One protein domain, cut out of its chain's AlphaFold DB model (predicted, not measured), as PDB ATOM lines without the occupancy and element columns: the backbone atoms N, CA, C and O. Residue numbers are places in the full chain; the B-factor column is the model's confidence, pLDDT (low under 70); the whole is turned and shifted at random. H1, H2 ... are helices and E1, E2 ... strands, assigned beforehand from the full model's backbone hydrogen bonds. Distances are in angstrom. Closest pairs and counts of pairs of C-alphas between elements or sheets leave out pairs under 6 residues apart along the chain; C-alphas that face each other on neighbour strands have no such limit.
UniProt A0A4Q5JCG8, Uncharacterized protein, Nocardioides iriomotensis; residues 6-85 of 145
ATOM      1  N   GLY A   6     318.015 284.373 360.909       43.94
ATOM      2  CA  GLY A   6     317.216 283.938 362.069       43.94
ATOM      3  C   GLY A   6     317.913 283.037 363.095       43.94
ATOM      4  O   GLY A   6     317.408 282.898 364.203       43.94
ATOM      5  N   ILE A   7     319.044 282.403 362.763       44.69
ATOM      6  CA  ILE A   7     319.750 281.517 363.714       44.69
ATOM      7  C   ILE A   7     320.725 282.314 364.592       44.69
ATOM      8  O   ILE A   7     320.924 281.955 365.748       44.69
ATOM      9  N   VAL A   8     321.276 283.426 364.098       43.19
ATOM     10  CA  VAL A   8     322.179 284.281 364.885       43.19
ATOM     11  C   VAL A   8     321.413 285.003 366.003       43.19
ATOM     12  O   VAL A   8     321.873 285.003 367.142       43.19
ATOM     13  N   ASP A   9     320.188 285.472 365.733       44.69
ATOM     14  CA  ASP A   9     319.337 286.135 366.738       44.69
ATOM     15  C   ASP A   9     318.992 285.227 367.936       44.69
ATOM     16  O   ASP A   9     318.894 285.690 369.073       44.69
ATOM     17  N   VAL A  10     318.853 283.913 367.719       48.44
ATOM     18  CA  VAL A  10     318.532 282.951 368.790       48.44
ATOM     19  C   VAL A  10     319.735 282.712 369.710       48.44
ATOM     20  O   VAL A  10     319.556 282.555 370.917       48.44
ATOM     21  N   PHE A  11     320.959 282.727 369.175       43.28
ATOM     22  CA  PHE A  11     322.179 282.557 369.973       43.28
ATOM     23  C   PHE A  11     322.675 283.865 370.606       43.28
ATOM     24  O   PHE A  11     323.304 283.810 371.660       43.28
ATOM     25  N   GLU A  12     322.341 285.034 370.050       47.59
ATOM     26  CA  GLU A  12     322.595 286.335 370.693       47.59
ATOM     27  C   GLU A  12     321.599 286.664 371.819       47.59
ATOM     28  O   GLU A  12     321.928 287.417 372.742       47.59
ATOM     29  N   ALA A  13     320.400 286.070 371.806       53.50
ATOM     30  CA  ALA A  13     319.390 286.284 372.844       53.50
ATOM     31  C   ALA A  13     319.707 285.569 374.173       53.50
ATOM     32  O   ALA A  13     319.341 286.056 375.245       53.50
ATOM     33  N   ILE A  14     320.393 284.421 374.132       56.12
ATOM     34  CA  ILE A  14     320.634 283.582 375.321       56.12
ATOM     35  C   ILE A  14     321.613 284.234 376.322       56.12
ATOM     36  O   ILE A  14     321.299 284.231 377.514       56.12
ATOM     37  N   PRO A  15     322.744 284.847 375.906       59.59
ATOM     38  CA  PRO A  15     323.677 285.495 376.829       59.59
ATOM     39  C   PRO A  15     323.077 286.668 377.612       59.59
ATOM     40  O   PRO A  15     323.520 286.949 378.721       59.59
ATOM     41  N   ARG A  16     322.074 287.359 377.054       69.12
ATOM     42  CA  ARG A  16     321.450 288.535 377.685       69.12
ATOM     43  C   ARG A  16     320.236 288.207 378.549       69.12
ATOM     44  O   ARG A  16     319.714 289.094 379.220       69.12
ATOM     45  N   ARG A  17     319.761 286.961 378.533       85.25
ATOM     46  CA  ARG A  17     318.551 286.561 379.251       85.25
ATOM     47  C   ARG A  17     318.761 286.663 380.762       85.25
ATOM     48  O   ARG A  17     319.693 286.064 381.290       85.25
ATOM     49  N   ILE A  18     317.853 287.344 381.457       91.44
ATOM     50  CA  ILE A  18     317.777 287.318 382.922       91.44
ATOM     51  C   ILE A  18     316.810 286.211 383.348       91.44
ATOM     52  O   ILE A  18     315.737 286.047 382.768       91.44
ATOM     53  N   GLU A  19     317.212 285.423 384.340       92.94
ATOM     54  CA  GLU A  19     316.431 284.314 384.888       92.94
ATOM     55  C   GLU A  19     316.240 284.527 386.390       92.94
ATOM     56  O   GLU A  19     317.210 284.776 387.101       92.94
ATOM     57  N   MET A  20     315.006 284.412 386.879       95.00
ATOM     58  CA  MET A  20     314.680 284.491 388.304       95.00
ATOM     59  C   MET A  20     314.053 283.175 388.758       95.00
ATOM     60  O   MET A  20     313.189 282.620 388.081       95.00
ATOM     61  N   SER A  21     314.492 282.678 389.908       95.50
ATOM     62  CA  SER A  21     313.991 281.455 390.537       95.50
ATOM     63  C   SER A  21     313.909 281.632 392.054       95.50
ATOM     64  O   SER A  21     314.530 282.539 392.602       95.50
ATOM     65  N   GLY A  22     313.146 280.779 392.736       93.88
ATOM     66  CA  GLY A  22     312.867 280.913 394.169       93.88
ATOM     67  C   GLY A  22     311.507 281.551 394.444       93.88
ATOM     68  O   GLY A  22     310.673 281.678 393.546       93.88
ATOM     69  N   HIS A  23     311.270 281.910 395.700       92.44
ATOM     70  CA  HIS A  23     309.997 282.446 396.172       92.44
ATOM     71  C   HIS A  23     310.228 283.398 397.340       92.44
ATOM     72  O   HIS A  23     311.261 283.337 398.000       92.44
ATOM     73  N   ALA A  24     309.237 284.226 397.664       91.12
ATOM     74  CA  ALA A  24     309.346 285.114 398.812       91.12
ATOM     75  C   ALA A  24     309.756 284.356 400.096       91.12
ATOM     76  O   ALA A  24     309.284 283.233 400.310       91.12
ATOM     77  N   PRO A  25     310.636 284.935 400.929       93.88
ATOM     78  CA  PRO A  25     311.268 286.248 400.777       93.88
ATOM     79  C   PRO A  25     312.644 286.199 400.082       93.88
ATOM     80  O   PRO A  25     313.402 287.155 400.218       93.88
ATOM     81  N   THR A  26     313.018 285.111 399.397       95.62
ATOM     82  CA  THR A  26     314.380 284.913 398.868       95.62
ATOM     83  C   THR A  26     314.385 284.362 397.441       95.62
ATOM     84  O   THR A  26     313.846 283.294 397.146       95.62
ATOM     85  N   TRP A  27     315.089 285.049 396.547       97.06
ATOM     86  CA  TRP A  27     315.168 284.699 395.132       97.06
ATOM     87  C   TRP A  27     316.611 284.599 394.664       97.06
ATOM     88  O   TRP A  27     317.511 285.256 395.181       97.06
ATOM     89  N   ARG A  28     316.820 283.792 393.629       96.69
ATOM     90  CA  ARG A  28     318.071 283.706 392.881       96.69
ATOM     91  C   ARG A  28     317.852 284.311 391.505       96.69
ATOM     92  O   ARG A  28     316.990 283.841 390.760       96.69
ATOM     93  N   ILE A  29     318.644 285.323 391.167       95.31
ATOM     94  CA  ILE A  29     318.555 286.058 389.903       95.31
ATOM     95  C   ILE A  29     319.863 285.876 389.150       95.31
ATOM     96  O   ILE A  29     320.928 286.200 389.663       95.31
ATOM     97  N   THR A  30     319.791 285.354 387.930       94.31
ATOM     98  CA  THR A  30     320.954 285.093 387.080       94.31
ATOM     99  C   THR A  30     320.944 286.005 385.865       94.31
ATOM    100  O   THR A  30     320.020 285.949 385.054       94.31
ATOM    101  N   GLY A  31     322.001 286.792 385.695       92.38
ATOM    102  CA  GLY A  31     322.160 287.740 384.597       92.38
ATOM    103  C   GLY A  31     323.550 287.695 383.953       92.38
ATOM    104  O   GLY A  31     324.423 286.945 384.401       92.38
ATOM    105  N   PRO A  32     323.762 288.485 382.886       89.62
ATOM    106  CA  PRO A  32     325.062 288.609 382.223       89.62
ATOM    107  C   PRO A  32     326.105 289.333 383.086       89.62
ATOM    108  O   PRO A  32     327.301 289.101 382.940       89.62
ATOM    109  N   THR A  33     325.665 290.214 383.985       89.94
ATOM    110  CA  THR A  33     326.516 290.955 384.922       89.94
ATOM    111  C   THR A  33     325.821 291.084 386.273       89.94
ATOM    112  O   THR A  33     324.597 290.945 386.365       89.94
ATOM    113  N   PHE A  34     326.602 291.387 387.313       91.88
ATOM    114  CA  PHE A  34     326.070 291.717 388.634       91.88
ATOM    115  C   PHE A  34     325.081 292.887 388.560       91.88
ATOM    116  O   PHE A  34     323.958 292.765 389.039       91.88
ATOM    117  N   ASP A  35     325.459 293.985 387.896       92.38
ATOM    118  CA  ASP A  35     324.616 295.181 387.804       92.38
ATOM    119  C   ASP A  35     323.306 294.918 387.054       92.38
ATOM    120  O   ASP A  35     322.264 295.403 387.477       92.38
ATOM    121  N   ALA A  36     323.319 294.104 385.991       92.62
ATOM    122  CA  ALA A  36     322.096 293.749 385.271       92.62
ATOM    123  C   ALA A  36     321.140 292.920 386.143       92.62
ATOM    124  O   ALA A  36     319.936 293.173 386.162       92.62
ATOM    125  N   ALA A  37     321.672 291.943 386.885       93.44
ATOM    126  CA  ALA A  37     320.877 291.144 387.815       93.44
ATOM    127  C   ALA A  37     320.337 291.997 388.979       93.44
ATOM    128  O   ALA A  37     319.177 291.854 389.362       93.44
ATOM    129  N   TRP A  38     321.151 292.912 389.509       95.19
ATOM    130  CA  TRP A  38     320.774 293.809 390.600       95.19
ATOM    131  C   TRP A  38     319.755 294.872 390.177       95.19
ATOM    132  O   TRP A  38     318.818 295.162 390.919       95.19
ATOM    133  N   GLN A  39     319.891 295.435 388.978       95.25
ATOM    134  CA  GLN A  39     318.897 296.344 388.414       95.25
ATOM    135  C   GLN A  39     317.545 295.638 388.271       95.25
ATOM    136  O   GLN A  39     316.539 296.147 388.754       95.25
ATOM    137  N   PHE A  40     317.534 294.433 387.694       94.94
ATOM    138  CA  PHE A  40     316.312 293.642 387.585       94.94
ATOM    139  C   PHE A  40     315.681 293.363 388.958       94.94
ATOM    140  O   PHE A  40     314.467 293.465 389.104       94.94
ATOM    141  N   ALA A  41     316.489 293.048 389.977       95.38
ATOM    142  CA  ALA A  41     315.994 292.827 391.334       95.38
ATOM    143  C   ALA A  41     315.276 294.063 391.896       95.38
ATOM    144  O   ALA A  41     314.181 293.927 392.430       95.38
ATOM    145  N   GLN A  42     315.871 295.252 391.747       96.31
ATOM    146  CA  GLN A  42     315.291 296.519 392.216       96.31
ATOM    147  C   GLN A  42     313.993 296.888 391.491       96.31
ATOM    148  O   GLN A  42     313.124 297.520 392.077       96.31
ATOM    149  N   GLU A  43     313.863 296.516 390.217       95.94
ATOM    150  CA  GLU A  43     312.643 296.747 389.440       95.94
ATOM    151  C   GLU A  43     311.535 295.739 389.788       95.94
ATOM    152  O   GLU A  43     310.352 296.075 389.734       95.94
ATOM    153  N   ALA A  44     311.903 294.499 390.124       93.69
ATOM    154  CA  ALA A  44     310.963 293.393 390.311       93.69
ATOM    155  C   ALA A  44     310.510 293.176 391.765       93.69
ATOM    156  O   ALA A  44     309.461 292.567 391.982       93.69
ATOM    157  N   LEU A  45     311.299 293.608 392.752       93.88
ATOM    158  CA  LEU A  45     311.084 293.334 394.174       93.88
ATOM    159  C   LEU A  45     311.061 294.637 394.976       93.88
ATOM    160  O   LEU A  45     311.749 295.597 394.638       93.88
ATOM    161  N   ASP A  46     310.301 294.650 396.069       92.62
ATOM    162  CA  ASP A  46     310.242 295.791 396.981       92.62
ATOM    163  C   ASP A  46     311.378 295.711 398.007       92.62
ATOM    164  O   ASP A  46     311.486 294.728 398.739       92.62
ATOM    165  N   HIS A  47     312.245 296.724 398.031       92.62
ATOM    166  CA  HIS A  47     313.419 296.807 398.913       92.62
ATOM    167  C   HIS A  47     314.289 295.526 398.987       92.62
ATOM    168  O   HIS A  47     314.579 295.039 400.083       92.62
ATOM    169  N   PRO A  48     314.744 294.958 397.852       95.44
ATOM    170  CA  PRO A  48     315.595 293.775 397.876       95.44
ATOM    171  C   PRO A  48     316.967 294.091 398.482       95.44
ATOM    172  O   PRO A  48     317.481 295.198 398.346       95.44
ATOM    173  N   VAL A  49     317.603 293.091 399.086       95.81
ATOM    174  CA  VAL A  49     318.986 293.139 399.578       95.81
ATOM    175  C   VAL A  49     319.740 291.923 399.058       95.81
ATOM    176  O   VAL A  49     319.245 290.799 399.136       95.81
ATOM    177  N   VAL A  50     320.933 292.131 398.497       95.62
ATOM    178  CA  VAL A  50     321.782 291.033 398.011       95.62
ATOM    179  C   VAL A  50     322.494 290.391 399.194       95.62
ATOM    180  O   VAL A  50     323.173 291.073 399.949       95.62
ATOM    181  N   THR A  51     322.359 289.078 399.336       95.06
ATOM    182  CA  THR A  51     322.973 288.296 400.421       95.06
ATOM    183  C   THR A  51     324.151 287.457 399.946       95.06
ATOM    184  O   THR A  51     325.034 287.149 400.737       95.06
ATOM    185  N   ASP A  52     324.184 287.096 398.660       94.00
ATOM    186  CA  ASP A  52     325.224 286.235 398.098       94.00
ATOM    187  C   ASP A  52     325.412 286.473 396.590       94.00
ATOM    188  O   ASP A  52     324.503 286.957 395.902       94.00
ATOM    189  N   ARG A  53     326.589 286.102 396.077       93.25
ATOM    190  CA  ARG A  53     326.963 286.159 394.661       93.25
ATOM    191  C   ARG A  53     327.727 284.901 394.251       93.25
ATOM    192  O   ARG A  53     328.762 284.569 394.814       93.25
ATOM    193  N   GLU A  54     327.290 284.300 393.152       91.50
ATOM    194  CA  GLU A  54     327.927 283.154 392.509       91.50
ATOM    195  C   GLU A  54     328.248 283.482 391.044       91.50
ATOM    196  O   GLU A  54     327.350 283.721 390.232       91.50
ATOM    197  N   ASP A  55     329.532 283.451 390.688       88.81
ATOM    198  CA  ASP A  55     329.986 283.636 389.308       88.81
ATOM    199  C   ASP A  55     330.163 282.276 388.628       88.81
ATOM    200  O   ASP A  55     330.915 281.414 389.088       88.81
ATOM    201  N   ARG A  56     329.480 282.077 387.498       78.75
ATOM    202  CA  ARG A  56     329.519 280.838 386.717       78.75
ATOM    203  C   ARG A  56     330.301 281.003 385.422       78.75
ATOM    204  O   ARG A  56     330.139 281.992 384.717       78.75
ATOM    205  N   SER A  57     331.057 279.945 385.107       68.75
ATOM    206  CA  SER A  57     331.698 279.606 383.827       68.75
ATOM    207  C   SER A  57     332.517 280.699 383.130       68.75
ATOM    208  O   SER A  57     332.010 281.710 382.665       68.75
ATOM    209  N   ARG A  58     333.797 280.406 382.872       65.75
ATOM    210  CA  ARG A  58     334.709 281.294 382.128       65.75
ATOM    211  C   ARG A  58     334.280 281.565 380.678       65.75
ATOM    212  O   ARG A  58     334.572 282.633 380.153       65.75
ATOM    213  N   TRP A  59     333.648 280.592 380.022       70.50
ATOM    214  CA  TRP A  59     333.315 280.669 378.591       70.50
ATOM    215  C   TRP A  59     331.961 281.319 378.303       70.50
ATOM    216  O   TRP A  59     331.742 281.792 377.196       70.50
ATOM    217  N   TRP A  60     331.090 281.377 379.312       74.94
ATOM    218  CA  TRP A  60     329.798 282.058 379.268       74.94
ATOM    219  C   TRP A  60     329.578 282.717 380.630       74.94
ATOM    220  O   TRP A  60     328.887 282.130 381.467       74.94
ATOM    221  N   PRO A  61     330.223 283.872 380.889       78.62
ATOM    222  CA  PRO A  61     330.176 284.509 382.195       78.62
ATOM    223  C   PRO A  61     328.733 284.831 382.566       78.62
ATOM    224  O   PRO A  61     328.057 285.588 381.867       78.62
ATOM    225  N   ARG A  62     328.253 284.229 383.652       88.56
ATOM    226  CA  ARG A  62     326.946 284.537 384.231       88.56
ATOM    227  C   ARG A  62     327.106 284.771 385.718       88.56
ATOM    228  O   ARG A  62     327.838 284.045 386.381       88.56
ATOM    229  N   VAL A  63     326.397 285.767 386.224       91.44
ATOM    230  CA  VAL A  63     326.379 286.098 387.647       91.44
ATOM    231  C   VAL A  63     325.014 285.724 388.188       91.44
ATOM    232  O   VAL A  63     324.000 286.189 387.671       91.44
ATOM    233  N   THR A  64     324.989 284.887 389.218       94.25
ATOM    234  CA  THR A  64     323.794 284.612 390.009       94.25
ATOM    235  C   THR A  64     323.906 285.362 391.329       94.25
ATOM    236  O   THR A  64     324.827 285.115 392.098       94.25
ATOM    237  N   ILE A  65     322.969 286.262 391.603       95.38
ATOM    238  CA  ILE A  65     322.836 286.914 392.907       95.38
ATOM    239  C   ILE A  65     321.696 286.269 393.691       95.38
ATOM    240  O   ILE A  65     320.656 285.924 393.119       95.38
ATOM    241  N   THR A  66     321.881 286.122 394.997       96.81
ATOM    242  CA  THR A  66     320.803 285.762 395.920       96.81
ATOM    243  C   THR A  66     320.305 287.038 396.574       96.81
ATOM    244  O   THR A  66     321.081 287.764 397.191       96.81
ATOM    245  N   VAL A  67     319.015 287.324 396.432       95.94
ATOM    246  CA  VAL A  67     318.374 288.516 396.991       95.94
ATOM    247  C   VAL A  67     317.304 288.125 397.988       95.94
ATOM    248  O   VAL A  67     316.639 287.101 397.824       95.94
ATOM    249  N   THR A  68     317.114 288.950 399.008       96.19
ATOM    250  CA  THR A  68     316.052 288.776 399.990       96.19
ATOM    251  C   THR A  68     315.328 290.080 400.288       96.19
ATOM    252  O   THR A  68     315.916 291.149 400.185       96.19
ATOM    253  N   THR A  69     314.054 289.981 400.653       95.38
ATOM    254  CA  THR A  69     313.250 291.084 401.201       95.38
ATOM    255  C   THR A  69     312.959 290.887 402.692       95.38
ATOM    256  O   THR A  69     312.197 291.650 403.278       95.38
ATOM    257  N   ASP A  70     313.503 289.833 403.312       94.31
ATOM    258  CA  ASP A  70     313.368 289.593 404.749       94.31
ATOM    259  C   ASP A  70     314.336 290.512 405.514       94.31
ATOM    260  O   ASP A  70     315.552 290.405 405.305       94.31
ATOM    261  N   PRO A  71     313.847 291.395 406.406       91.25
ATOM    262  CA  PRO A  71     314.708 292.285 407.177       91.25
ATOM    263  C   PRO A  71     315.727 291.529 408.040       91.25
ATOM    264  O   PRO A  71     316.859 291.986 408.167       91.25
ATOM    265  N   ALA A  72     315.377 290.353 408.577       91.69
ATOM    266  CA  ALA A  72     316.288 289.588 409.429       91.69
ATOM    267  C   ALA A  72     317.498 289.051 408.646       91.69
ATOM    268  O   ALA A  72     318.618 289.033 409.153       91.69
ATOM    269  N   LEU A  73     317.288 288.644 407.390       87.56
ATOM    270  CA  LEU A  73     318.376 288.210 406.511       87.56
ATOM    271  C   LEU A  73     319.159 289.402 405.951       87.56
ATOM    272  O   LEU A  73     320.379 289.315 405.804       87.56
ATOM    273  N   ALA A  74     318.484 290.522 405.687       89.81
ATOM    274  CA  ALA A  74     319.112 291.745 405.204       89.81
ATOM    275  C   ALA A  74     320.148 292.320 406.186       89.81
ATOM    276  O   ALA A  74     321.182 292.813 405.747       89.81
ATOM    277  N   GLU A  75     319.922 292.215 407.499       88.06
ATOM    278  CA  GLU A  75     320.884 292.668 408.520       88.06
ATOM    279  C   GLU A  75     322.217 291.909 408.473       88.06
ATOM    280  O   GLU A  75     323.265 292.453 408.816       88.06
ATOM    281  N   THR A  76     322.183 290.653 408.026       89.81
ATOM    282  CA  THR A  76     323.373 289.797 407.902       89.81
ATOM    283  C   THR A  76     324.053 289.894 406.539       89.81
ATOM    284  O   THR A  76     325.055 289.216 406.303       89.81
ATOM    285  N   ALA A  77     323.510 290.707 405.628       88.69
ATOM    286  CA  ALA A  77     324.002 290.799 404.266       88.69
ATOM    287  C   ALA A  77     325.422 291.398 404.214       88.69
ATOM    288  O   ALA A  77     325.713 292.372 404.917       88.69
ATOM    289  N   PRO A  78     326.309 290.863 403.354       88.31
ATOM    290  CA  PRO A  78     327.609 291.472 403.105       88.31
ATOM    291  C   PRO A  78     327.465 292.890 402.529       88.31
ATOM    292  O   PRO A  78     326.485 293.178 401.833       88.31
ATOM    293  N   PRO A  79     328.452 293.778 402.738       89.00
ATOM    294  CA  PRO A  79     328.457 295.078 402.083       89.00
ATOM    295  C   PRO A  79     328.489 294.912 400.556       89.00
ATOM    296  O   PRO A  79     329.203 294.071 399.999       89.00
ATOM    297  N   MET A  80     327.720 295.748 399.861       86.62
ATOM    298  CA  MET A  80     327.498 295.648 398.413       86.62
ATOM    299  C   MET A  80     328.806 295.723 397.605       86.62
ATOM    300  O   MET A  80     328.961 295.090 396.561       86.62
ATOM    301  N   GLU A  81     329.774 296.491 398.090       85.44
ATOM    302  CA  GLU A  81     331.086 296.716 397.492       85.44
ATOM    303  C   GLU A  81     331.942 295.447 397.457       85.44
ATOM    304  O   GLU A  81     332.760 295.283 396.546       85.44
ATOM    305  N   GLU A  82     331.763 294.541 398.421       85.56
ATOM    306  CA  GLU A  82     332.421 293.234 398.417       85.56
ATOM    307  C   GLU A  82     331.796 292.326 397.363       85.56
ATOM    308  O   GLU A  82     332.512 291.733 396.559       85.56
ATOM    309  N   LEU A  83     330.464 292.319 397.281       86.00
ATOM    310  CA  LEU A  83     329.715 291.530 396.306       86.00
ATOM    311  C   LEU A  83     329.938 291.997 394.867       86.00
ATOM    312  O   LEU A  83     329.776 291.211 393.943       86.00
ATOM    313  N   ARG A  84     330.344 293.246 394.625       86.12
ATOM    314  CA  ARG A  84     330.685 293.730 393.273       86.12
ATOM    315  C   ARG A  84     332.009 293.187 392.746       86.12
ATOM    316  O   ARG A  84     332.190 293.115 391.525       86.12
ATOM    317  N   LYS A  85     332.929 292.771 393.614       83.00
ATOM    318  CA  LYS A  85     334.216 292.220 393.182       83.00
ATOM    319  C   LYS A  85     334.002 290.780 392.705       83.00
ATOM    320  O   LYS A  85     333.400 289.996 393.433       83.00
TER     321      LYS A  85
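AT A GLANCE: This is residues 6 to 85 of the 145 residues of an uncharacterized protein of Nocardioides iriomotensis (UniProt A0A4Q5JCG8). A twisted sheet of four strands is covered slantwise on one face by one helix, H2, making two layers, while H1 leads away with its residues 6 to 13 sticking out. Short helices H3 and H4 follow the last strand and graze the sheet. The printed part has 80 residues with four named helices and four named strands, in the order H1 E1 E2 H2 E3 E4 H3 H4; the antiparallel sheet runs E1, E2, E4, E3, and the class is mixed. It is only just compact, close to loose, with a radius of gyration of the C-alphas of 13.5 A, and spans 47 by 24 by 17 A.

IN THESE COORDINATES: Look first for the strands: E1, residues 19 to 23; E2, 26 to 31; E3, 49 to 56, 20.7 A long; E4, 62 to 68, 19.6 A. Find H1, residues 6 to 16, from C-alpha 6 at (317.216, 283.938, 362.069), 16.8 A long. H2 is residues 34 to 44, 15.3 A; H3, 71 to 74; H4, 80 to 83, ending at C-alpha 83 (329.715, 291.530, 396.306).

HOW THE PARTS SIT: In hairpin E1 and E2, N 21 and O 28 are 2.9 A apart; between E2 and E4, N 65 and O 29 are 2.8 A apart; in hairpin E3 and E4, N 54 and O 64 are 2.8 A apart. E3 bends by 53 degrees at residue 52. H2 is on the sheet at a height of 8.3 A; the closest C-alphas of H2 and E4 are Phe 34 and Val 63, 5.7 A. E2, H2, E3 form a split strand-helix-strand unit, its strands running the same way with E4 between them, its crossover right-handed. H4 only grazes the sheet; its closest C-alphas to E3 are Leu 83 and Arg 53, 6.3 A. Every O i to N i+4 pair is within hydrogen-bond range in H2, but 2 of 7 in H1, beside 2 of 8 O i to N i+3 pairs; H3 and H4 are too short for an i+4 pair.

THE WHOLE: The C-alphas farthest apart, Gly 6 and Ala 72, are 47.7 A apart. The printed part has no cut, and the links between named elements are tight. Confidence is low, under 70, at residues 6 to 16 and 57 to 58.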